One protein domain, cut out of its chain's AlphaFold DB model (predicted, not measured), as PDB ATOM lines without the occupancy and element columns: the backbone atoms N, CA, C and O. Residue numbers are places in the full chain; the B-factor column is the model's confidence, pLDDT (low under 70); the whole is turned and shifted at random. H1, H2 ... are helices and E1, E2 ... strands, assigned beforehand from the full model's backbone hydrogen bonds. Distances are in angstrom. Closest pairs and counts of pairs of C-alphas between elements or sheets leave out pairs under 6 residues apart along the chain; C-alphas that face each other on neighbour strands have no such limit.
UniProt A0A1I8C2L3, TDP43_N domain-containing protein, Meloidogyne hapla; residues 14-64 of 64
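AT A GLANCE: This is residues 14 to 64 of the 64 residues of the protein "TDP43_N domain-containing protein" of Meloidogyne hapla (UniProt A0A1I8C2L3). Two small two-stranded hairpins, E1 with E2 and E3 with E4, stay separate from each other, and the short helix H1 sits near E2. The turn between E3 and E4 and the helix H1 lie at opposite ends of the domain, while the links from E1 to E2, from E2 to H1 and from H1 to E3, each short but not tight, join the other parts. The printed part has 51 residues, with one named helix and four named strands in the order E1, E2, H1, E3, E4; both sheets, E3 - E4 and E1 - E2, are antiparallel. The class is mixed, helices and strands, although under half of the residues are in named elements. The whole is compact, with a radius of gyration of the C-alphas of 11.1 A, and rounded, spanning 28 by 25 by 18 A.

IN THESE COORDINATES: Find C-alpha 51 at (20.107, 85.459, 26.897); from there E3, residues 51 to 54, runs 10.4 A. E4, residues 60 to 63, runs 9.9 A and ends at C-alpha 63, at (23.246, 81.515, 27.438). In the other sheet, look for E1, residues 14 to 16, from C-alpha 14 at (18.234, 84.625, 37.754), 6.4 A long. E2, residues 26 to 29, is 10.1 A long. H1, residues 38 to 44, is 10.4 A long.

HOW THE PARTS SIT: Begin with the hairpin of E3 and E4, whose directions stand at 152 degrees. Its C-alphas 52 and 62 face each other at 4.5 A, and N 51 and O 63, at 3.0 A, and N 63 and O 51, at 2.8 A, are within hydrogen-bond range. E1 and E3 are apart, but only just, with closest C-alphas 8.2 A from each other. In the hairpin of E1 and E2 the directions stand at 149 degrees; there N 16 and O 26, at 2.9 A, and N 28 and O 14, at 2.8 A, are within hydrogen-bond range. Look next from E2 to H1: their closest C-alphas, those of Phe 28 and Val 41, are 7.3 A apart. E1 and H1 are apart, but only just, at 8.3 A, and H1 and E4 are apart. In H1, 1 of 3 O i to N i+4 pairs and 4 of 4 O i to N i+3 pairs are within hydrogen-bond range.

THE WHOLE: The two C-alphas farthest apart are those of Val 43 and Asp 57, at 30.5 A. The printed part has no cut and ends at residue 64, the chain's last residue. The link from E3 to E4 is tight, the other three are short, and none is long. The mean pLDDT of the printed part is 89.0, and residue 64 alone is under 70.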
ATOM      1  N   VAL A  14      17.455  83.776  38.658       90.69
ATOM      2  CA  VAL A  14      18.234  84.625  37.754       90.69
ATOM      3  C   VAL A  14      17.458  85.907  37.499       90.69
ATOM      4  O   VAL A  14      16.241  85.896  37.327       90.69
ATOM      5  N   ARG A  15      18.173  87.032  37.490       92.44
ATOM      6  CA  ARG A  15      17.616  88.339  37.141       92.44
ATOM      7  C   ARG A  15      17.857  88.594  35.660       92.44
ATOM      8  O   ARG A  15      19.005  88.554  35.226       92.44
ATOM      9  N   VAL A  16      16.797  88.866  34.911       93.69
ATOM     10  CA  VAL A  16      16.858  89.127  33.468       93.69
ATOM     11  C   VAL A  16      16.205  90.474  33.197       93.69
ATOM     12  O   VAL A  16      15.146  90.762  33.739       93.69
ATOM     13  N   ALA A  17      16.854  91.300  32.385       94.12
ATOM     14  CA  ALA A  17      16.327  92.574  31.912       94.12
ATOM     15  C   ALA A  17      16.309  92.586  30.386       94.12
ATOM     16  O   ALA A  17      17.058  91.848  29.741       94.12
ATOM     17  N   GLN A  18      15.499  93.472  29.819       91.62
ATOM     18  CA  GLN A  18      15.392  93.646  28.376       91.62
ATOM     19  C   GLN A  18      16.680  94.222  27.769       91.62
ATOM     20  O   GLN A  18      17.041  93.913  26.631       91.62
ATOM     21  N   ASN A  19      17.394  95.055  28.530       90.19
ATOM     22  CA  ASN A  19      18.632  95.706  28.115       90.19
ATOM     23  C   ASN A  19      19.618  95.879  29.287       90.19
ATOM     24  O   ASN A  19      19.367  95.462  30.418       90.19
ATOM     25  N   GLN A  20      20.783  96.470  28.998       88.31
ATOM     26  CA  GLN A  20      21.849  96.667  29.989       88.31
ATOM     27  C   GLN A  20      21.535  97.758  31.017       88.31
ATOM     28  O   GLN A  20      22.172  97.788  32.067       88.31
ATOM     29  N   ASP A  21      20.552  98.609  30.728       90.88
ATOM     30  CA  ASP A  21      20.112  99.687  31.611       90.88
ATOM     31  C   ASP A  21      19.176  99.169  32.718       90.88
ATOM     32  O   ASP A  21      18.829  99.900  33.645       90.88
ATOM     33  N   GLY A  22      18.805  97.882  32.661       87.94
ATOM     34  CA  GLY A  22      17.949  97.231  33.650       87.94
ATOM     35  C   GLY A  22      16.457  97.449  33.407       87.94
ATOM     36  O   GLY A  22      15.653  97.216  34.309       87.94
ATOM     37  N   GLU A  23      16.071  97.888  32.209       92.62
ATOM     38  CA  GLU A  23      14.668  98.037  31.839       92.62
ATOM     39  C   GLU A  23      13.952  96.680  31.847       92.62
ATOM     40  O   GLU A  23      14.482  95.678  31.355       92.62
ATOM     41  N   GLY A  24      12.751  96.644  32.428       90.56
ATOM     42  CA  GLY A  24      11.948  95.422  32.506       90.56
ATOM     43  C   GLY A  24      12.606  94.308  33.322       90.56
ATOM     44  O   GLY A  24      12.468  93.145  32.974       90.56
ATOM     45  N   LEU A  25      13.380  94.641  34.360       94.06
ATOM     46  CA  LEU A  25      14.067  93.645  35.181       94.06
ATOM     47  C   LEU A  25      13.083  92.726  35.920       94.06
ATOM     48  O   LEU A  25      12.331  93.169  36.787       94.06
ATOM     49  N   GLU A  26      13.198  91.430  35.668       94.00
ATOM     50  CA  GLU A  26      12.393  90.381  36.288       94.00
ATOM     51  C   GLU A  26      13.263  89.291  36.923       94.00
ATOM     52  O   GLU A  26      14.445  89.130  36.604       94.00
ATOM     53  N   MET A  27      12.679  88.552  37.870       92.88
ATOM     54  CA  MET A  27      13.317  87.423  38.552       92.88
ATOM     55  C   MET A  27      12.673  86.118  38.108       92.88
ATOM     56  O   MET A  27      11.484  85.907  38.338       92.88
ATOM     57  N   PHE A  28      13.482  85.221  37.557       90.88
ATOM     58  CA  PHE A  28      13.038  83.912  37.104       90.88
ATOM     59  C   PHE A  28      13.578  82.824  38.025       90.88
ATOM     60  O   PHE A  28      14.785  82.812  38.285       90.88
ATOM     61  N   PRO A  29      12.728  81.919  38.532       88.75
ATOM     62  CA  PRO A  29      13.204  80.749  39.252       88.75
ATOM     63  C   PRO A  29      13.986  79.842  38.303       88.75
ATOM     64  O   PRO A  29      13.586  79.639  37.158       88.75
ATOM     65  N   THR A  30      15.089  79.284  38.787       87.81
ATOM     66  CA  THR A  30      15.800  78.216  38.085       87.81
ATOM     67  C   THR A  30      15.353  76.862  38.609       87.81
ATOM     68  O   THR A  30      14.909  76.722  39.755       87.81
ATOM     69  N   ASP A  31      15.551  75.837  37.790       83.81
ATOM     70  CA  ASP A  31      15.434  74.460  38.231       83.81
ATOM     71  C   ASP A  31      16.461  74.131  39.318       83.81
ATOM     72  O   ASP A  31      17.450  74.837  39.537       83.81
ATOM     73  N   PHE A  32      16.251  72.995  39.983       74.88
ATOM     74  CA  PHE A  32      17.095  72.534  41.088       74.88
ATOM     75  C   PHE A  32      18.585  72.401  40.726       74.88
ATOM     76  O   PHE A  32      19.437  72.511  41.603       74.88
ATOM     77  N   ASN A  33      18.899  72.180  39.449       80.62
ATOM     78  CA  ASN A  33      20.275  72.038  38.975       80.62
ATOM     79  C   ASN A  33      20.896  73.369  38.506       80.62
ATOM     80  O   ASN A  33      22.041  73.364  38.060       80.62
ATOM     81  N   GLY A  34      20.147  74.478  38.542       80.25
ATOM     82  CA  GLY A  34      20.571  75.786  38.034       80.25
ATOM     83  C   GLY A  34      20.129  76.181  36.609       80.25
ATOM     84  O   GLY A  34      20.194  77.377  36.325       80.25
ATOM     85  N   PRO A  35      19.661  75.285  35.706       87.50
ATOM     86  CA  PRO A  35      19.111  75.710  34.421       87.50
ATOM     87  C   PRO A  35      17.887  76.615  34.560       87.50
ATOM     88  O   PRO A  35      17.064  76.441  35.459       87.50
ATOM     89  N   LEU A  36      17.761  77.551  33.624       88.94
ATOM     90  CA  LEU A  36      16.588  78.397  33.448       88.94
ATOM     91  C   LEU A  36      15.861  77.968  32.172       88.94
ATOM     92  O   LEU A  36      16.480  77.897  31.111       88.94
ATOM     93  N   ASP A  37      14.555  77.718  32.264       89.38
ATOM     94  CA  ASP A  37      13.727  77.453  31.089       89.38
ATOM     95  C   ASP A  37      13.485  78.743  30.292       89.38
ATOM     96  O   ASP A  37      12.863  79.696  30.774       89.38
ATOM     97  N   LEU A  38      13.945  78.752  29.040       89.56
ATOM     98  CA  LEU A  38      13.775  79.884  28.136       89.56
ATOM     99  C   LEU A  38      12.300  80.152  27.800       89.56
ATOM    100  O   LEU A  38      11.935  81.299  27.541       89.56
ATOM    101  N   GLY A  39      11.443  79.123  27.841       90.00
ATOM    102  CA  GLY A  39      10.004  79.258  27.619       90.00
ATOM    103  C   GLY A  39       9.338  80.150  28.664       90.00
ATOM    104  O   GLY A  39       8.516  80.997  28.320       90.00
ATOM    105  N   THR A  40       9.757  80.030  29.925       89.31
ATOM    106  CA  THR A  40       9.291  80.891  31.020       89.31
ATOM    107  C   THR A  40       9.723  82.345  30.812       89.31
ATOM    108  O   THR A  40       8.935  83.264  31.031       89.31
ATOM    109  N   VAL A  41      10.945  82.571  30.323       91.62
ATOM    110  CA  VAL A  41      11.454  83.921  30.025       91.62
ATOM    111  C   VAL A  41      10.704  84.561  28.853       91.62
ATOM    112  O   VAL A  41      10.398  85.752  28.889       91.62
ATOM    113  N   ALA A  42      10.352  83.776  27.834       92.56
ATOM    114  CA  ALA A  42       9.624  84.251  26.659       92.56
ATOM    115  C   ALA A  42       8.199  84.751  26.953       92.56
ATOM    116  O   ALA A  42       7.645  85.491  26.139       92.56
ATOM    117  N   VAL A  43       7.616  84.396  28.105       91.75
ATOM    118  CA  VAL A  43       6.324  84.943  28.558       91.75
ATOM    119  C   VAL A  43       6.447  86.435  28.877       91.75
ATOM    120  O   VAL A  43       5.603  87.220  28.449       91.75
ATOM    121  N   SER A  44       7.505  86.822  29.591       91.88
ATOM    122  CA  SER A  44       7.766  88.214  29.974       91.88
ATOM    123  C   SER A  44       8.468  89.010  28.874       91.88
ATOM    124  O   SER A  44       8.230  90.207  28.719       91.88
ATOM    125  N   PHE A  45       9.298  88.343  28.064       92.56
ATOM    126  CA  PHE A  45      10.022  88.945  26.943       92.56
ATOM    127  C   PHE A  45       9.663  88.250  25.619       92.56
ATOM    128  O   PHE A  45      10.409  87.387  25.141       92.56
ATOM    129  N   PRO A  46       8.527  88.612  24.992       92.25
ATOM    130  CA  PRO A  46       8.084  87.989  23.752       92.25
ATOM    131  C   PRO A  46       9.127  88.088  22.635       92.25
ATOM    132  O   PRO A  46       9.662  89.159  22.351       92.25
ATOM    133  N   GLY A  47       9.390  86.961  21.972       90.94
ATOM    134  CA  GLY A  47      10.358  86.877  20.875       90.94
ATOM    135  C   GLY A  47      11.815  86.704  21.311       90.94
ATOM    136  O   GLY A  47      12.701  86.702  20.457       90.94
ATOM    137  N   VAL A  48      12.085  86.534  22.610       92.25
ATOM    138  CA  VAL A  48      13.420  86.157  23.088       92.25
ATOM    139  C   VAL A  48      13.800  84.765  22.568       92.25
ATOM    140  O   VAL A  48      13.011  83.825  22.615       92.25
ATOM    141  N   ILE A  49      15.024  84.642  22.058       91.06
ATOM    142  CA  ILE A  49      15.590  83.380  21.538       91.06
ATOM    143  C   ILE A  49      16.839  82.932  22.304       91.06
ATOM    144  O   ILE A  49      17.410  81.889  22.008       91.06
ATOM    145  N   GLY A  50      17.290  83.740  23.262       92.31
ATOM    146  CA  GLY A  50      18.464  83.478  24.082       92.31
ATOM    147  C   GLY A  50      18.765  84.656  25.001       92.31
ATOM    148  O   GLY A  50      18.200  85.743  24.848       92.31
ATOM    149  N   LEU A  51      19.675  84.441  25.947       92.62
ATOM    150  CA  LEU A  51      20.107  85.459  26.897       92.62
ATOM    151  C   LEU A  51      21.587  85.772  26.711       92.62
ATOM    152  O   LEU A  51      22.389  84.930  26.308       92.62
ATOM    153  N   LYS A  52      21.970  87.001  27.043       93.25
ATOM    154  CA  LYS A  52      23.374  87.394  27.148       93.25
ATOM    155  C   LYS A  52      23.614  88.043  28.497       93.25
ATOM    156  O   LYS A  52      22.794  88.842  28.947       93.25
ATOM    157  N   TYR A  53      24.754  87.755  29.106       91.25
ATOM    158  CA  TYR A  53      25.204  88.479  30.288       91.25
ATOM    159  C   TYR A  53      26.570  89.103  30.031       91.25
ATOM    160  O   TYR A  53      27.388  88.571  29.277       91.25
ATOM    161  N   LYS A  54      26.786  90.274  30.633       90.69
ATOM    162  CA  LYS A  54      28.071  90.966  30.607       90.69
ATOM    163  C   LYS A  54      28.799  90.673  31.913       90.69
ATOM    164  O   LYS A  54      28.265  90.960  32.983       90.69
ATOM    165  N   THR A  55      29.986  90.091  31.830       90.00
ATOM    166  CA  THR A  55      30.852  89.853  32.990       90.00
ATOM    167  C   THR A  55      31.455  91.166  33.506       90.00
ATOM    168  O   THR A  55      31.509  92.157  32.771       90.00
ATOM    169  N   PRO A  56      31.944  91.202  34.762       87.94
ATOM    170  CA  PRO A  56      32.581  92.395  35.330       87.94
ATOM    171  C   PRO A  56      33.811  92.893  34.554       87.94
ATOM    172  O   PRO A  56      34.102  94.084  34.572       87.94
ATOM    173  N   ASP A  57      34.510  92.002  33.851       91.88
ATOM    174  CA  ASP A  57      35.635  92.322  32.957       91.88
ATOM    175  C   ASP A  57      35.196  92.903  31.594       91.88
ATOM    176  O   ASP A  57      36.028  93.299  30.781       91.88
ATOM    177  N   GLY A  58      33.886  92.987  31.348       86.56
ATOM    178  CA  GLY A  58      33.294  93.580  30.157       86.56
ATOM    179  C   GLY A  58      33.008  92.612  29.009       86.56
ATOM    180  O   GLY A  58      32.479  93.065  27.992       86.56
ATOM    181  N   LEU A  59      33.306  91.318  29.156       88.62
ATOM    182  CA  LEU A  59      33.025  90.311  28.130       88.62
ATOM    183  C   LEU A  59      31.540  89.932  28.084       88.62
ATOM    184  O   LEU A  59      30.813  90.032  29.071       88.62
ATOM    185  N   PHE A  60      31.081  89.486  26.915       87.75
ATOM    186  CA  PHE A  60      29.719  88.993  26.724       87.75
ATOM    187  C   PHE A  60      29.708  87.480  26.589       87.75
ATOM    188  O   PHE A  60      30.412  86.912  25.756       87.75
ATOM    189  N   TRP A  61      28.839  86.857  27.369       88.25
ATOM    190  CA  TRP A  61      28.601  85.426  27.354       88.25
ATOM    191  C   TRP A  61      27.153  85.170  26.952       88.25
ATOM    192  O   TRP A  61      26.237  85.825  27.457       88.25
ATOM    193  N   HIS A  62      26.956  84.228  26.034       83.38
ATOM    194  CA  HIS A  62      25.635  83.816  25.571       83.38
ATOM    195  C   HIS A  62      25.180  82.598  26.375       83.38
ATOM    196  O   HIS A  62      25.910  81.613  26.458       83.38
ATOM    197  N   LEU A  63      23.983  82.676  26.953       75.00
ATOM    198  CA  LEU A  63      23.246  81.515  27.438       75.00
ATOM    199  C   LEU A  63      22.219  81.152  26.360       75.00
ATOM    200  O   LEU A  63      21.276  81.912  26.121       75.00
ATOM    201  N   LEU A  64      22.461  80.020  25.700       64.62
ATOM    202  CA  LEU A  64      21.559  79.353  24.761       64.62
ATOM    203  C   LEU A  64      21.050  78.061  25.396       64.62
ATOM    204  O   LEU A  64      21.880  77.384  26.048       64.62
TER     205      LEU A  64